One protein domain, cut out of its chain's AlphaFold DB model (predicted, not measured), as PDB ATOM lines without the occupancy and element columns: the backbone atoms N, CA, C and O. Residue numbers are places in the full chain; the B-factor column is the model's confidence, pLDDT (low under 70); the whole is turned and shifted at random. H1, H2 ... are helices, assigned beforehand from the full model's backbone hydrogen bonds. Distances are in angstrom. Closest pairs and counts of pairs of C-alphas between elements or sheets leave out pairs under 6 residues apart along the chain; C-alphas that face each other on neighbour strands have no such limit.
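What this domain is: This is residues 196 to 202 and 219 to 270 of the 276 residues of an uncharacterized protein of Phytophthora parasitica (strain INRA-310) (UniProt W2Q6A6). Two helices make a splayed hairpin, a V closed where residues 226 to 230 of H1 meet residues 245 to 249 of H2; residues 196 to 202 pass between its arms toward the open end, and residues 259 to 270 form a long tail after H2. The printed part has 59 residues, with H1 then H2 and no named strand; the class is all helix, though under half of the residues are in named elements. It is only just compact, close to loose, with a radius of gyration of the C-alphas of 12.4 A and spans of 33 by 30 by 23 A.

Where its parts are: Find C-alpha 245 at (56.422, 199.105, 23.023); from there H2, residues 245 to 258, runs 20.1 A. H1, residues 220 to 232, runs 18.3 A from C-alpha 220 at (51.345, 210.906, 35.040).

How they stand to each other: Look at Leu 229 and Val 245: their C-alphas, the closest of H1 and H2, are 6.5 A apart, and the helices touch. This helical hairpin runs opposite ways at a steep tilt of 43 degrees. In both helices every O i to N i+4 pair is within hydrogen-bond range.

The domain as a whole: The C-alphas of Leu 202 and Ala 270, the farthest apart, are 37.6 A apart. Residues 203 to 218 are not printed, leaving a 12.0 A gap between C-alphas 202 and 219. The link from H1 to H2 is long, 12 residues; in it, residues 238 to 239 pair antiparallel with 242 to 243. Residues 200 to 202 have pLDDT under 70.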
ATOM      1  N   PHE A 196      50.565 197.185  39.959       88.50
ATOM      2  CA  PHE A 196      49.114 197.366  39.984       88.50
ATOM      3  C   PHE A 196      48.496 197.507  38.587       88.50
ATOM      4  O   PHE A 196      47.338 197.886  38.439       88.50
ATOM      5  N   GLY A 197      49.278 197.203  37.551       88.19
ATOM      6  CA  GLY A 197      48.915 197.422  36.160       88.19
ATOM      7  C   GLY A 197      48.899 198.903  35.766       88.19
ATOM      8  O   GLY A 197      49.609 199.732  36.338       88.19
ATOM      9  N   VAL A 198      48.117 199.213  34.736       87.19
ATOM     10  CA  VAL A 198      47.943 200.546  34.155       87.19
ATOM     11  C   VAL A 198      46.578 201.077  34.561       87.19
ATOM     12  O   VAL A 198      45.557 200.427  34.338       87.19
ATOM     13  N   LEU A 199      46.540 202.282  35.123       78.25
ATOM     14  CA  LEU A 199      45.271 202.927  35.433       78.25
ATOM     15  C   LEU A 199      44.565 203.325  34.134       78.25
ATOM     16  O   LEU A 199      45.027 204.187  33.385       78.25
ATOM     17  N   VAL A 200      43.446 202.658  33.866       67.38
ATOM     18  CA  VAL A 200      42.518 203.006  32.793       67.38
ATOM     19  C   VAL A 200      41.403 203.818  33.436       67.38
ATOM     20  O   VAL A 200      40.537 203.272  34.116       67.38
ATOM     21  N   THR A 201      41.446 205.137  33.272       61.88
ATOM     22  CA  THR A 201      40.325 206.012  33.614       61.88
ATOM     23  C   THR A 201      39.191 205.720  32.635       61.88
ATOM     24  O   THR A 201      39.240 206.106  31.470       61.88
ATOM     25  N   LEU A 202      38.189 204.963  33.085       55.50
ATOM     26  CA  LEU A 202      36.982 204.737  32.298       55.50
ATOM     27  C   LEU A 202      36.203 206.065  32.220       55.50
ATOM     28  O   LEU A 202      36.040 206.710  33.262       55.50
ATOM     29  N   ASN A 219      47.110 209.824  33.110       75.62
ATOM     30  CA  ASN A 219      47.685 209.818  34.439       75.62
ATOM     31  C   ASN A 219      49.222 209.855  34.321       75.62
ATOM     32  O   ASN A 219      49.801 209.084  33.551       75.62
ATOM     33  N   GLU A 220      49.883 210.742  35.063       81.69
ATOM     34  CA  GLU A 220      51.345 210.906  35.040       81.69
ATOM     35  C   GLU A 220      52.081 209.573  35.257       81.69
ATOM     36  O   GLU A 220      53.125 209.321  34.653       81.69
ATOM     37  N   GLU A 221      51.486 208.656  36.023       84.50
ATOM     38  CA  GLU A 221      52.004 207.297  36.208       84.50
ATOM     39  C   GLU A 221      52.034 206.493  34.901       84.50
ATOM     40  O   GLU A 221      53.002 205.783  34.637       84.50
ATOM     41  N   THR A 222      51.022 206.633  34.038       87.62
ATOM     42  CA  THR A 222      50.974 205.941  32.739       87.62
ATOM     43  C   THR A 222      51.999 206.490  31.751       87.62
ATOM     44  O   THR A 222      52.626 205.717  31.024       87.62
ATOM     45  N   LYS A 223      52.264 207.802  31.785       88.44
ATOM     46  CA  LYS A 223      53.359 208.416  31.017       88.44
ATOM     47  C   LYS A 223      54.716 207.924  31.508       88.44
ATOM     48  O   LYS A 223      55.584 207.595  30.702       88.44
ATOM     49  N   GLN A 224      54.893 207.820  32.826       90.19
ATOM     50  CA  GLN A 224      56.113 207.287  33.430       90.19
ATOM     51  C   GLN A 224      56.328 205.807  33.078       90.19
ATOM     52  O   GLN A 224      57.450 205.414  32.757       90.19
ATOM     53  N   GLN A 225      55.266 204.998  33.102       92.88
ATOM     54  CA  GLN A 225      55.275 203.597  32.677       92.88
ATOM     55  C   GLN A 225      55.725 203.466  31.219       92.88
ATOM     56  O   GLN A 225      56.661 202.720  30.932       92.88
ATOM     57  N   LEU A 226      55.127 204.240  30.310       92.44
ATOM     58  CA  LEU A 226      55.477 204.218  28.891       92.44
ATOM     59  C   LEU A 226      56.910 204.708  28.635       92.44
ATOM     60  O   LEU A 226      57.657 204.076  27.888       92.44
ATOM     61  N   ALA A 227      57.327 205.796  29.287       92.00
ATOM     62  CA  ALA A 227      58.691 206.311  29.189       92.00
ATOM     63  C   ALA A 227      59.725 205.277  29.658       92.00
ATOM     64  O   ALA A 227      60.757 205.102  29.011       92.00
ATOM     65  N   PHE A 228      59.426 204.550  30.740       93.56
ATOM     66  CA  PHE A 228      60.267 203.457  31.216       93.56
ATOM     67  C   PHE A 228      60.369 202.315  30.199       93.56
ATOM     68  O   PHE A 228      61.464 201.795  29.983       93.56
ATOM     69  N   LEU A 229      59.262 201.919  29.561       93.25
ATOM     70  CA  LEU A 229      59.305 200.881  28.529       93.25
ATOM     71  C   LEU A 229      60.175 201.315  27.348       93.25
ATOM     72  O   LEU A 229      61.068 200.570  26.958       93.25
ATOM     73  N   ARG A 230      59.988 202.542  26.848       93.38
ATOM     74  CA  ARG A 230      60.791 203.101  25.746       93.38
ATOM     75  C   ARG A 230      62.278 203.223  26.086       93.38
ATOM     76  O   ARG A 230      63.110 203.087  25.202       93.38
ATOM     77  N   SER A 231      62.630 203.473  27.351       91.69
ATOM     78  CA  SER A 231      64.037 203.564  27.766       91.69
ATOM     79  C   SER A 231      64.704 202.209  28.004       91.69
ATOM     80  O   SER A 231      65.928 202.145  28.079       91.69
ATOM     81  N   THR A 232      63.917 201.152  28.214       91.69
ATOM     82  CA  THR A 232      64.411 199.852  28.701       91.69
ATOM     83  C   THR A 232      64.291 198.748  27.653       91.69
ATOM     84  O   THR A 232      65.092 197.817  27.656       91.69
ATOM     85  N   MET A 233      63.297 198.827  26.769       90.25
ATOM     86  CA  MET A 233      63.025 197.839  25.728       90.25
ATOM     87  C   MET A 233      63.394 198.375  24.348       90.25
ATOM     88  O   MET A 233      63.376 199.580  24.107       90.25
ATOM     89  N   THR A 234      63.708 197.464  23.432       91.06
ATOM     90  CA  THR A 234      63.901 197.793  22.018       91.06
ATOM     91  C   THR A 234      62.556 198.144  21.374       91.06
ATOM     92  O   THR A 234      61.512 197.622  21.774       91.06
ATOM     93  N   GLU A 235      62.571 199.036  20.380       88.12
ATOM     94  CA  GLU A 235      61.360 199.503  19.685       88.12
ATOM     95  C   GLU A 235      60.557 198.368  19.031       88.12
ATOM     96  O   GLU A 235      59.348 198.499  18.873       88.12
ATOM     97  N   ASP A 236      61.202 197.247  18.710       90.12
ATOM     98  CA  ASP A 236      60.654 196.049  18.071       90.12
ATOM     99  C   ASP A 236      60.443 194.877  19.051       90.12
ATOM    100  O   ASP A 236      60.511 193.706  18.673       90.12
ATOM    101  N   VAL A 237      60.174 195.167  20.329       89.88
ATOM    102  CA  VAL A 237      59.877 194.124  21.321       89.88
ATOM    103  C   VAL A 237      58.700 193.247  20.870       89.88
ATOM    104  O   VAL A 237      57.614 193.739  20.576       89.88
ATOM    105  N   ASN A 238      58.907 191.931  20.812       90.12
ATOM    106  CA  ASN A 238      57.898 190.991  20.324       90.12
ATOM    107  C   ASN A 238      57.051 190.428  21.471       90.12
ATOM    108  O   ASN A 238      57.576 189.838  22.416       90.12
ATOM    109  N   LEU A 239      55.734 190.560  21.349       85.81
ATOM    110  CA  LEU A 239      54.718 189.957  22.207       85.81
ATOM    111  C   LEU A 239      53.828 189.029  21.372       85.81
ATOM    112  O   LEU A 239      52.691 189.349  21.020       85.81
ATOM    113  N   GLY A 240      54.373 187.858  21.039       86.25
ATOM    114  CA  GLY A 240      53.697 186.890  20.176       86.25
ATOM    115  C   GLY A 240      53.530 187.440  18.761       86.25
ATOM    116  O   GLY A 240      54.514 187.588  18.045       86.25
ATOM    117  N   GLU A 241      52.291 187.743  18.375       87.94
ATOM    118  CA  GLU A 241      51.942 188.296  17.055       87.94
ATOM    119  C   GLU A 241      52.036 189.828  16.989       87.94
ATOM    120  O   GLU A 241      51.973 190.404  15.904       87.94
ATOM    121  N   ARG A 242      52.156 190.506  18.138       87.81
ATOM    122  CA  ARG A 242      52.267 191.967  18.205       87.81
ATOM    123  C   ARG A 242      53.716 192.381  18.423       87.81
ATOM    124  O   ARG A 242      54.435 191.740  19.186       87.81
ATOM    125  N   THR A 243      54.115 193.493  17.817       91.88
ATOM    126  CA  THR A 243      55.470 194.035  17.938       91.88
ATOM    127  C   THR A 243      55.415 195.492  18.379       91.88
ATOM    128  O   THR A 243      54.605 196.277  17.887       91.88
ATOM    129  N   GLY A 244      56.301 195.840  19.302       92.94
ATOM    130  CA  GLY A 244      56.581 197.194  19.733       92.94
ATOM    131  C   GLY A 244      56.080 197.549  21.126       92.94
ATOM    132  O   GLY A 244      55.226 196.891  21.724       92.94
ATOM    133  N   VAL A 245      56.657 198.629  21.652       92.75
ATOM    134  CA  VAL A 245      56.422 199.105  23.023       92.75
ATOM    135  C   VAL A 245      54.967 199.526  23.245       92.75
ATOM    136  O   VAL A 245      54.405 199.256  24.305       92.75
ATOM    137  N   GLU A 246      54.334 200.127  22.238       91.12
ATOM    138  CA  GLU A 246      52.929 200.540  22.327       91.12
ATOM    139  C   GLU A 246      51.994 199.330  22.433       91.12
ATOM    140  O   GLU A 246      51.111 199.299  23.286       91.12
ATOM    141  N   ALA A 247      52.258 198.271  21.661       92.19
ATOM    142  CA  ALA A 247      51.468 197.046  21.730       92.19
ATOM    143  C   ALA A 247      51.574 196.355  23.101       92.19
ATOM    144  O   ALA A 247      50.590 195.798  23.596       92.19
ATOM    145  N   LEU A 248      52.751 196.418  23.732       92.25
ATOM    146  CA  LEU A 248      52.945 195.966  25.109       92.25
ATOM    147  C   LEU A 248      52.139 196.816  26.103       92.25
ATOM    148  O   LEU A 248      51.519 196.273  27.018       92.25
ATOM    149  N   MET A 249      52.126 198.137  25.931       91.62
ATOM    150  CA  MET A 249      51.356 199.036  26.791       91.62
ATOM    151  C   MET A 249      49.844 198.793  26.657       91.62
ATOM    152  O   MET A 249      49.133 198.731  27.662       91.62
ATOM    153  N   ASP A 250      49.352 198.564  25.441       90.62
ATOM    154  CA  ASP A 250      47.953 198.213  25.178       90.62
ATOM    155  C   ASP A 250      47.550 196.896  25.836       90.62
ATOM    156  O   ASP A 250      46.425 196.743  26.318       90.62
ATOM    157  N   GLN A 251      48.465 195.930  25.880       91.00
ATOM    158  CA  GLN A 251      48.231 194.669  26.568       91.00
ATOM    159  C   GLN A 251      48.126 194.860  28.083       91.00
ATOM    160  O   GLN A 251      47.246 194.278  28.715       91.00
ATOM    161  N   TRP A 252      48.955 195.723  28.669       91.06
ATOM    162  CA  TRP A 252      48.813 196.086  30.078       91.06
ATOM    163  C   TRP A 252      47.487 196.778  30.379       91.06
ATOM    164  O   TRP A 252      46.863 196.460  31.392       91.06
ATOM    165  N   ARG A 253      47.018 197.666  29.494       89.88
ATOM    166  CA  ARG A 253      45.683 198.272  29.612       89.88
ATOM    167  C   ARG A 253      44.594 197.202  29.606       89.88
ATOM    168  O   ARG A 253      43.744 197.206  30.489       89.88
ATOM    169  N   GLN A 254      44.661 196.245  28.679       87.88
ATOM    170  CA  GLN A 254      43.706 195.133  28.613       87.88
ATOM    171  C   GLN A 254      43.717 194.281  29.885       87.88
ATOM    172  O   GLN A 254      42.650 193.945  30.399       87.88
ATOM    173  N   TYR A 255      44.894 193.959  30.429       88.50
ATOM    174  CA  TYR A 255      44.999 193.231  31.694       88.50
ATOM    175  C   TYR A 255      44.384 194.013  32.853       88.50
ATOM    176  O   TYR A 255      43.589 193.458  33.605       88.50
ATOM    177  N   SER A 256      44.672 195.304  32.966       89.00
ATOM    178  CA  SER A 256      44.093 196.146  34.014       89.00
ATOM    179  C   SER A 256      42.584 196.324  33.895       89.00
ATOM    180  O   SER A 256      41.908 196.399  34.912       89.00
ATOM    181  N   THR A 257      42.029 196.348  32.684       86.88
ATOM    182  CA  THR A 257      40.571 196.369  32.497       86.88
ATOM    183  C   THR A 257      39.938 195.010  32.797       86.88
ATOM    184  O   THR A 257      38.829 194.950  33.320       86.88
ATOM    185  N   SER A 258      40.639 193.914  32.497       86.31
ATOM    186  CA  SER A 258      40.134 192.553  32.719       86.31
ATOM    187  C   SER A 258      40.139 192.151  34.197       86.31
ATOM    188  O   SER A 258      39.323 191.329  34.611       86.31
ATOM    189  N   PHE A 259      41.044 192.718  35.000       82.88
ATOM    190  CA  PHE A 259      41.204 192.389  36.416       82.88
ATOM    191  C   PHE A 259      41.005 193.621  37.297       82.88
ATOM    192  O   PHE A 259      41.792 194.558  37.260       82.88
ATOM    193  N   GLN A 260      39.995 193.576  38.168       72.81
ATOM    194  CA  GLN A 260      39.606 194.707  39.019       72.81
ATOM    195  C   GLN A 260      40.698 195.183  39.990       72.81
ATOM    196  O   GLN A 260      40.733 196.361  40.316       72.81
ATOM    197  N   ASN A 261      41.581 194.285  40.445       78.38
ATOM    198  CA  ASN A 261      42.673 194.591  41.374       78.38
ATOM    199  C   ASN A 261      43.915 193.761  41.023       78.38
ATOM    200  O   ASN A 261      44.206 192.752  41.670       78.38
ATOM    201  N   LEU A 262      44.632 194.150  39.970       84.75
ATOM    202  CA  LEU A 262      45.875 193.478  39.603       84.75
ATOM    203  C   LEU A 262      46.942 193.716  40.688       84.75
ATOM    204  O   LEU A 262      47.182 194.854  41.080       84.75
ATOM    205  N   CYS A 263      47.599 192.658  41.165       87.25
ATOM    206  CA  CYS A 263      48.771 192.765  42.033       87.25
ATOM    207  C   CYS A 263      49.816 191.738  41.600       87.25
ATOM    208  O   CYS A 263      49.597 190.532  41.715       87.25
ATOM    209  N   LEU A 264      50.947 192.213  41.085       87.56
ATOM    210  CA  LEU A 264      52.066 191.367  40.685       87.56
ATOM    211  C   LEU A 264      53.110 191.320  41.791       87.56
ATOM    212  O   LEU A 264      53.625 192.349  42.230       87.56
ATOM    213  N   GLU A 265      53.484 190.110  42.185       88.00
ATOM    214  CA  GLU A 265      54.547 189.892  43.155       88.00
ATOM    215  C   GLU A 265      55.673 189.076  42.532       88.00
ATOM    216  O   GLU A 265      55.475 187.985  41.991       88.00
ATOM    217  N   LEU A 266      56.889 189.616  42.610       87.75
ATOM    218  CA  LEU A 266      58.079 188.895  42.193       87.75
ATOM    219  C   LEU A 266      58.468 187.891  43.284       87.75
ATOM    220  O   LEU A 266      59.079 188.263  44.281       87.75
ATOM    221  N   ILE A 267      58.139 186.614  43.077       86.38
ATOM    222  CA  ILE A 267      58.427 185.540  44.043       86.38
ATOM    223  C   ILE A 267      59.896 185.104  43.971       86.38
ATOM    224  O   ILE A 267      60.565 184.947  44.991       86.38
ATOM    225  N   ARG A 268      60.419 184.881  42.760       84.75
ATOM    226  CA  ARG A 268      61.798 184.426  42.550       84.75
ATOM    227  C   ARG A 268      62.272 184.765  41.145       84.75
ATOM    228  O   ARG A 268      61.542 184.561  40.184       84.75
ATOM    229  N   MET A 269      63.528 185.188  41.030       80.06
ATOM    230  CA  MET A 269      64.257 185.185  39.761       80.06
ATOM    231  C   MET A 269      65.353 184.127  39.827       80.06
ATOM    232  O   MET A 269      66.113 184.070  40.797       80.06
ATOM    233  N   ALA A 270      65.408 183.254  38.827       75.25
ATOM    234  CA  ALA A 270      66.431 182.227  38.706       75.25
ATOM    235  C   ALA A 270      67.174 182.424  37.384       75.25
ATOM    236  O   ALA A 270      66.558 182.616  36.342       75.25
TER     237      ALA A 270